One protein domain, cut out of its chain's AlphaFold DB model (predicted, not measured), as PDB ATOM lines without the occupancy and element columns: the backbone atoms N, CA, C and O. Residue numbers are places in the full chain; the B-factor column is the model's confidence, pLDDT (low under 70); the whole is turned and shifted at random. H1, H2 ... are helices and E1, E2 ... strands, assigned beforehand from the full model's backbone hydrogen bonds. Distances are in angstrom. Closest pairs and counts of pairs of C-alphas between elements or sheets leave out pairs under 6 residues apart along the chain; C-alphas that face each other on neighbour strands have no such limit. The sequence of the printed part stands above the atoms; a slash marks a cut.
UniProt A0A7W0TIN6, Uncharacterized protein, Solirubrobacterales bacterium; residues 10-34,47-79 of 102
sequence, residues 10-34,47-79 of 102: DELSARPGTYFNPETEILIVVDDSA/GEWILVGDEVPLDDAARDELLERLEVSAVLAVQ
ATOM      1  N   ASP A  10     -33.481 -16.330 225.788       81.31
ATOM      2  CA  ASP A  10     -33.818 -16.989 224.522       81.31
ATOM      3  C   ASP A  10     -35.206 -16.578 224.001       81.31
ATOM      4  O   ASP A  10     -35.417 -16.443 222.800       81.31
ATOM      5  N   GLU A  11     -36.148 -16.273 224.901       81.50
ATOM      6  CA  GLU A  11     -37.484 -15.807 224.519       81.50
ATOM      7  C   GLU A  11     -37.498 -14.356 224.025       81.50
ATOM      8  O   GLU A  11     -38.477 -13.953 223.389       81.50
ATOM      9  N   LEU A  12     -36.464 -13.566 224.346       81.25
ATOM     10  CA  LEU A  12     -36.398 -12.155 223.958       81.25
ATOM     11  C   LEU A  12     -36.186 -12.024 222.451       81.25
ATOM     12  O   LEU A  12     -36.814 -11.181 221.828       81.25
ATOM     13  N   SER A  13     -35.372 -12.896 221.850       74.94
ATOM     14  CA  SER A  13     -35.086 -12.869 220.406       74.94
ATOM     15  C   SER A  13     -36.334 -13.098 219.546       74.94
ATOM     16  O   SER A  13     -36.445 -12.574 218.443       74.94
ATOM     17  N   ALA A  14     -37.302 -13.856 220.065       78.69
ATOM     18  CA  ALA A  14     -38.529 -14.206 219.363       78.69
ATOM     19  C   ALA A  14     -39.657 -13.176 219.540       78.69
ATOM     20  O   ALA A  14     -40.766 -13.393 219.039       78.69
ATOM     21  N   ARG A  15     -39.443 -12.108 220.324       78.00
ATOM     22  CA  ARG A  15     -40.496 -11.152 220.676       78.00
ATOM     23  C   ARG A  15     -39.964  -9.717 220.698       78.00
ATOM     24  O   ARG A  15     -39.118  -9.413 221.534       78.00
ATOM     25  N   PRO A  16     -40.519  -8.812 219.879       81.69
ATOM     26  CA  PRO A  16     -40.183  -7.402 219.990       81.69
ATOM     27  C   PRO A  16     -40.584  -6.850 221.354       81.69
ATOM     28  O   PRO A  16     -41.636  -7.188 221.916       81.69
ATOM     29  N   GLY A  17     -39.750  -5.962 221.879       82.31
ATOM     30  CA  GLY A  17     -40.005  -5.284 223.134       82.31
ATOM     31  C   GLY A  17     -38.749  -4.792 223.834       82.31
ATOM     32  O   GLY A  17     -37.616  -5.121 223.488       82.31
ATOM     33  N   THR A  18     -38.975  -3.997 224.874       81.94
ATOM     34  CA  THR A  18     -37.924  -3.537 225.780       81.94
ATOM     35  C   THR A  18     -37.942  -4.380 227.048       81.94
ATOM     36  O   THR A  18     -38.943  -4.427 227.769       81.94
ATOM     37  N   TYR A  19     -36.817  -5.022 227.334       84.12
ATOM     38  CA  TYR A  19     -36.620  -5.887 228.486       84.12
ATOM     39  C   TYR A  19     -35.590  -5.275 229.421       84.12
ATOM     40  O   TYR A  19     -34.583  -4.727 228.988       84.12
ATOM     41  N   PHE A  20     -35.843  -5.377 230.721       83.88
ATOM     42  CA  PHE A  20     -34.948  -4.869 231.749       83.88
ATOM     43  C   PHE A  20     -34.637  -5.980 232.742       83.88
ATOM     44  O   PHE A  20     -35.555  -6.589 233.301       83.88
ATOM     45  N   ASN A  21     -33.350  -6.230 232.970       81.56
ATOM     46  CA  ASN A  21     -32.897  -7.136 234.012       81.56
ATOM     47  C   ASN A  21     -32.578  -6.333 235.288       81.56
ATOM     48  O   ASN A  21     -31.586  -5.608 235.307       81.56
ATOM     49  N   PRO A  22     -33.364  -6.460 236.374       82.25
ATOM     50  CA  PRO A  22     -33.135  -5.707 237.605       82.25
ATOM     51  C   PRO A  22     -31.905  -6.161 238.400       82.25
ATOM     52  O   PRO A  22     -31.487  -5.441 239.299       82.25
ATOM     53  N   GLU A  23     -31.353  -7.346 238.125       86.06
ATOM     54  CA  GLU A  23     -30.158  -7.847 238.817       86.06
ATOM     55  C   GLU A  23     -28.873  -7.288 238.207       86.06
ATOM     56  O   GLU A  23     -27.915  -7.026 238.931       86.06
ATOM     57  N   THR A  24     -28.852  -7.108 236.885       84.94
ATOM     58  CA  THR A  24     -27.676  -6.623 236.147       84.94
ATOM     59  C   THR A  24     -27.818  -5.189 235.647       84.94
ATOM     60  O   THR A  24     -26.866  -4.653 235.096       84.94
ATOM     61  N   GLU A  25     -29.003  -4.591 235.792       84.81
ATOM     62  CA  GLU A  25     -29.363  -3.261 235.279       84.81
ATOM     63  C   GLU A  25     -29.218  -3.126 233.749       84.81
ATOM     64  O   GLU A  25     -29.153  -2.024 233.209       84.81
ATOM     65  N   ILE A  26     -29.211  -4.256 233.035       80.94
ATOM     66  CA  ILE A  26     -29.116  -4.303 231.572       80.94
ATOM     67  C   ILE A  26     -30.501  -4.059 230.963       80.94
ATOM     68  O   ILE A  26     -31.487  -4.683 231.366       80.94
ATOM     69  N   LEU A  27     -30.552  -3.192 229.951       80.94
ATOM     70  CA  LEU A  27     -31.717  -2.953 229.106       80.94
ATOM     71  C   LEU A  27     -31.460  -3.535 227.711       80.94
ATOM     72  O   LEU A  27     -30.463  -3.203 227.078       80.94
ATOM     73  N   ILE A  28     -32.353  -4.405 227.249       81.50
ATOM     74  CA  ILE A  28     -32.306  -5.020 225.920       81.50
ATOM     75  C   ILE A  28     -33.500  -4.493 225.132       81.50
ATOM     76  O   ILE A  28     -34.641  -4.616 225.582       81.50
ATOM     77  N   VAL A  29     -33.242  -3.914 223.963       80.94
ATOM     78  CA  VAL A  29     -34.277  -3.523 223.004       80.94
ATOM     79  C   VAL A  29     -34.239  -4.532 221.868       80.94
ATOM     80  O   VAL A  29     -33.227  -4.655 221.187       80.94
ATOM     81  N   VAL A  30     -35.329  -5.277 221.709       79.44
ATOM     82  CA  VAL A  30     -35.537  -6.159 220.563       79.44
ATOM     83  C   VAL A  30     -36.519  -5.460 219.644       79.44
ATOM     84  O   VAL A  30     -37.682  -5.268 220.002       79.44
ATOM     85  N   ASP A  31     -36.021  -5.044 218.492       74.00
ATOM     86  CA  ASP A  31     -36.790  -4.385 217.450       74.00
ATOM     87  C   ASP A  31     -37.106  -5.416 216.357       74.00
ATOM     88  O   ASP A  31     -36.191  -6.010 215.790       74.00
ATOM     89  N   ASP A  32     -38.393  -5.678 216.101       69.56
ATOM     90  CA  ASP A  32     -38.843  -6.502 214.968       69.56
ATOM     91  C   ASP A  32     -39.181  -5.653 213.742       69.56
ATOM     92  O   ASP A  32     -39.785  -6.163 212.791       69.56
ATOM     93  N   SER A  33     -38.771  -4.377 213.743       62.72
ATOM     94  CA  SER A  33     -38.705  -3.562 212.538       62.72
ATOM     95  C   SER A  33     -37.737  -4.229 211.577       62.72
ATOM     96  O   SER A  33     -36.557  -3.901 211.480       62.72
ATOM     97  N   ALA A  34     -38.248  -5.183 210.815       55.88
ATOM     98  CA  ALA A  34     -37.679  -5.479 209.535       55.88
ATOM     99  C   ALA A  34     -37.745  -4.143 208.775       55.88
ATOM    100  O   ALA A  34     -38.794  -3.762 208.256       55.88
ATOM    101  N   GLY A  47     -23.144 -16.531 210.470       52.75
ATOM    102  CA  GLY A  47     -22.276 -15.348 210.424       52.75
ATOM    103  C   GLY A  47     -21.825 -14.787 211.777       52.75
ATOM    104  O   GLY A  47     -22.592 -14.710 212.738       52.75
ATOM    105  N   GLU A  48     -20.570 -14.336 211.821       52.50
ATOM    106  CA  GLU A  48     -19.964 -13.598 212.933       52.50
ATOM    107  C   GLU A  48     -20.696 -12.267 213.192       52.50
ATOM    108  O   GLU A  48     -21.025 -11.525 212.267       52.50
ATOM    109  N   TRP A  49     -20.958 -11.957 214.466       56.06
ATOM    110  CA  TRP A  49     -21.661 -10.736 214.863       56.06
ATOM    111  C   TRP A  49     -20.728  -9.533 214.785       56.06
ATOM    112  O   TRP A  49     -19.677  -9.510 215.428       56.06
ATOM    113  N   ILE A  50     -21.150  -8.503 214.058       57.25
ATOM    114  CA  ILE A  50     -20.391  -7.265 213.904       57.25
ATOM    115  C   ILE A  50     -21.023  -6.191 214.791       57.25
ATOM    116  O   ILE A  50     -22.218  -5.908 214.700       57.25
ATOM    117  N   LEU A  51     -20.217  -5.588 215.668       63.94
ATOM    118  CA  LEU A  51     -20.625  -4.431 216.463       63.94
ATOM    119  C   LEU A  51     -20.666  -3.192 215.559       63.94
ATOM    120  O   LEU A  51     -19.633  -2.764 215.051       63.94
ATOM    121  N   VAL A  52     -21.851  -2.608 215.385       61.66
ATOM    122  CA  VAL A  52     -22.057  -1.428 214.522       61.66
ATOM    123  C   VAL A  52     -21.839  -0.107 215.281       61.66
ATOM    124  O   VAL A  52     -21.507   0.915 214.684       61.66
ATOM    125  N   GLY A  53     -21.965  -0.118 216.610       59.19
ATOM    126  CA  GLY A  53     -21.693   1.037 217.463       59.19
ATOM    127  C   GLY A  53     -21.798   0.704 218.952       59.19
ATOM    128  O   GLY A  53     -22.516  -0.217 219.335       59.19
ATOM    129  N   ASP A  54     -21.069   1.450 219.786       65.56
ATOM    130  CA  ASP A  54     -21.060   1.291 221.250       65.56
ATOM    131  C   ASP A  54     -22.314   1.862 221.938       65.56
ATOM    132  O   ASP A  54     -22.646   1.482 223.062       65.56
ATOM    133  N   GLU A  55     -23.012   2.790 221.279       63.50
ATOM    134  CA  GLU A  55     -24.225   3.430 221.790       63.50
ATOM    135  C   GLU A  55     -25.473   2.766 221.204       63.50
ATOM    136  O   GLU A  55     -25.538   2.483 220.009       63.50
ATOM    137  N   VAL A  56     -26.484   2.531 222.046       62.53
ATOM    138  CA  VAL A  56     -27.761   1.954 221.606       62.53
ATOM    139  C   VAL A  56     -28.564   3.041 220.886       62.53
ATOM    140  O   VAL A  56     -28.940   4.018 221.543       62.53
ATOM    141  N   PRO A  57     -28.875   2.903 219.584       63.53
ATOM    142  CA  PRO A  57     -29.786   3.824 218.920       63.53
ATOM    143  C   PRO A  57     -31.183   3.632 219.513       63.53
ATOM    144  O   PRO A  57     -31.828   2.605 219.317       63.53
ATOM    145  N   LEU A  58     -31.627   4.603 220.311       65.69
ATOM    146  CA  LEU A  58     -32.929   4.550 220.983       65.69
ATOM    147  C   LEU A  58     -34.086   4.977 220.063       65.69
ATOM    148  O   LEU A  58     -35.246   4.839 220.451       65.69
ATOM    149  N   ASP A  59     -33.778   5.498 218.875       74.38
ATOM    150  CA  ASP A  59     -34.731   5.969 217.875       74.38
ATOM    151  C   ASP A  59     -34.343   5.529 216.453       74.38
ATOM    152  O   ASP A  59     -33.173   5.262 216.165       74.38
ATOM    153  N   ASP A  60     -35.344   5.451 215.567       65.94
ATOM    154  CA  ASP A  60     -35.184   4.977 214.187       65.94
ATOM    155  C   ASP A  60     -34.169   5.797 213.382       65.94
ATOM    156  O   ASP A  60     -33.404   5.226 212.613       65.94
ATOM    157  N   ALA A  61     -34.111   7.120 213.574       74.38
ATOM    158  CA  ALA A  61     -33.200   7.972 212.811       74.38
ATOM    159  C   ALA A  61     -31.733   7.695 213.173       74.38
ATOM    160  O   ALA A  61     -30.880   7.611 212.291       74.38
ATOM    161  N   ALA A  62     -31.442   7.507 214.465       70.12
ATOM    162  CA  ALA A  62     -30.112   7.119 214.926       70.12
ATOM    163  C   ALA A  62     -29.711   5.713 214.446       70.12
ATOM    164  O   ALA A  62     -28.539   5.474 214.148       70.12
ATOM    165  N   ARG A  63     -30.672   4.780 214.360       70.81
ATOM    166  CA  ARG A  63     -30.438   3.440 213.799       70.81
ATOM    167  C   ARG A  63     -30.076   3.529 212.318       70.81
ATOM    168  O   ARG A  63     -29.092   2.917 211.911       70.81
ATOM    169  N   ASP A  64     -30.843   4.284 211.539       72.56
ATOM    170  CA  ASP A  64     -30.644   4.393 210.094       72.56
ATOM    171  C   ASP A  64     -29.265   5.010 209.774       72.56
ATOM    172  O   ASP A  64     -28.517   4.443 208.982       72.56
ATOM    173  N   GLU A  65     -28.837   6.053 210.499       76.69
ATOM    174  CA  GLU A  65     -27.494   6.643 210.337       76.69
ATOM    175  C   GLU A  65     -26.355   5.654 210.675       76.69
ATOM    176  O   GLU A  65     -25.288   5.661 210.051       76.69
ATOM    177  N   LEU A  66     -26.541   4.800 211.690       73.31
ATOM    178  CA  LEU A  66     -25.574   3.751 212.035       73.31
ATOM    179  C   LEU A  66     -25.459   2.702 210.923       73.31
ATOM    180  O   LEU A  66     -24.349   2.260 210.620       73.31
ATOM    181  N   LEU A  67     -26.582   2.323 210.312       70.25
ATOM    182  CA  LEU A  67     -26.614   1.362 209.211       70.25
ATOM    183  C   LEU A  67     -25.984   1.936 207.938       70.25
ATOM    184  O   LEU A  67     -25.135   1.270 207.353       70.25
ATOM    185  N   GLU A  68     -26.277   3.186 207.576       74.31
ATOM    186  CA  GLU A  68     -25.636   3.850 206.430       74.31
ATOM    187  C   GLU A  68     -24.104   3.891 206.593       74.31
ATOM    188  O   GLU A  68     -23.345   3.637 205.654       74.31
ATOM    189  N   ARG A  69     -23.616   4.156 207.813       72.81
ATOM    190  CA  ARG A  69     -22.175   4.106 208.116       72.81
ATOM    191  C   ARG A  69     -21.598   2.701 207.993       72.81
ATOM    192  O   ARG A  69     -20.480   2.560 207.491       72.81
ATOM    193  N   LEU A  70     -22.333   1.683 208.443       71.31
ATOM    194  CA  LEU A  70     -21.928   0.291 208.278       71.31
ATOM    195  C   LEU A  70     -21.780  -0.055 206.798       71.31
ATOM    196  O   LEU A  70     -20.734  -0.572 206.420       71.31
ATOM    197  N   GLU A  71     -22.769   0.270 205.967       66.06
ATOM    198  CA  GLU A  71     -22.746   0.003 204.525       66.06
ATOM    199  C   GLU A  71     -21.530   0.655 203.856       66.06
ATOM    200  O   GLU A  71     -20.786  -0.014 203.139       66.06
ATOM    201  N   VAL A  72     -21.248   1.926 204.169       64.62
ATOM    202  CA  VAL A  72     -20.047   2.623 203.677       64.62
ATOM    203  C   VAL A  72     -18.767   1.914 204.127       64.62
ATOM    204  O   VAL A  72     -17.858   1.702 203.322       64.62
ATOM    205  N   SER A  73     -18.679   1.523 205.403       60.72
ATOM    206  CA  SER A  73     -17.495   0.830 205.923       60.72
ATOM    207  C   SER A  73     -17.316  -0.573 205.342       60.72
ATOM    208  O   SER A  73     -16.187  -0.963 205.058       60.72
ATOM    209  N   ALA A  74     -18.402  -1.308 205.102       60.38
ATOM    210  CA  ALA A  74     -18.379  -2.630 204.495       60.38
ATOM    211  C   ALA A  74     -17.947  -2.548 203.027       60.38
ATOM    212  O   ALA A  74     -17.087  -3.315 202.601       60.38
ATOM    213  N   VAL A  75     -18.456  -1.570 202.270       57.75
ATOM    214  CA  VAL A  75     -18.017  -1.308 200.889       57.75
ATOM    215  C   VAL A  75     -16.525  -0.966 200.840       57.75
ATOM    216  O   VAL A  75     -15.812  -1.486 199.986       57.75
ATOM    217  N   LEU A  76     -16.028  -0.146 201.773       56.97
ATOM    218  CA  LEU A  76     -14.600   0.177 201.880       56.97
ATOM    219  C   LEU A  76     -13.745  -1.025 202.308       56.97
ATOM    220  O   LEU A  76     -12.657  -1.205 201.777       56.97
ATOM    221  N   ALA A  77     -14.223  -1.858 203.234       55.50
ATOM    222  CA  ALA A  77     -13.513  -3.056 203.689       55.50
ATOM    223  C   ALA A  77     -13.461  -4.164 202.621       55.50
ATOM    224  O   ALA A  77     -12.550  -4.990 202.634       55.50
ATOM    225  N   VAL A  78     -14.422  -4.176 201.692       54.22
ATOM    226  CA  VAL A  78     -14.447  -5.070 200.524       54.22
ATOM    227  C   VAL A  78     -13.568  -4.550 199.382       54.22
ATOM    228  O   VAL A  78     -13.276  -5.317 198.468       54.22
ATOM    229  N   GLN A  79     -13.076  -3.306 199.427       42.69
ATOM    230  CA  GLN A  79     -11.993  -2.889 198.538       42.69
ATOM    231  C   GLN A  79     -10.659  -3.375 199.122       42.69
ATOM    232  O   GLN A  79     -10.156  -2.767 200.072       42.69
TER     233      GLN A  79
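This is residues 10 to 34 and 47 to 79 of the 102 residues of an uncharacterized protein of Solirubrobacterales bacterium (UniProt A0A7W0TIN6). A small hairpin of two strands, E1 and E2, and a long helix, H2, make the two ends of a loose, elongated model, with the short helix H1 near one end of the hairpin. Before H2, the unnamed stretch of residues 47 to 59 loops round to its first turn, and the tip of the hairpin and the last turn of H2 stick out. The 58 printed residues hold two named helices and two named strands in the order H1, E1, E2, H2; the sheet, E1 - E2, is antiparallel and the class is mixed. The radius of gyration of the C-alphas is 14.0 A, and the spans are 44 by 26 by 22 A.

H1, residues 10 to 13, has its closest C-alpha to E2, residues 26 to 30, at Ser 13, 6.7 A from that of Val 30. E1, residues 17 to 21, and E2 form a hairpin, antiparallel at 163 degrees between their directions; N 19 and O 28, 2.8 A, and N 21 and O 26, 2.9 A, are within hydrogen-bond range. H2, residues 60 to 77, is apart from H1 and from E1. In H2 every O i to N i+4 pair is within hydrogen-bond range; H1 is too short for such a pair, and 0 of its 1 O i to N i+3 pair is within range.

H1 begins at C-alpha 10, (-33.818, -16.989, 224.522), and measures 6.0 A. E1 measures 13.1 A and E2 12.9 A. H2 measures 25.4 A and ends at C-alpha 77, (-13.513, -3.056, 203.689).

The C-alphas farthest apart, Pro 22 and Gln 79, are 44.5 A apart. Residues 35 to 46 are not printed, and C-alphas 34 and 47 stand 18.3 A apart across this cut. Residues 21 to 26 and 74 to 79 stand free. The pLDDT is under 70 for 25 residues, among them 47 to 58 and 71 to 79.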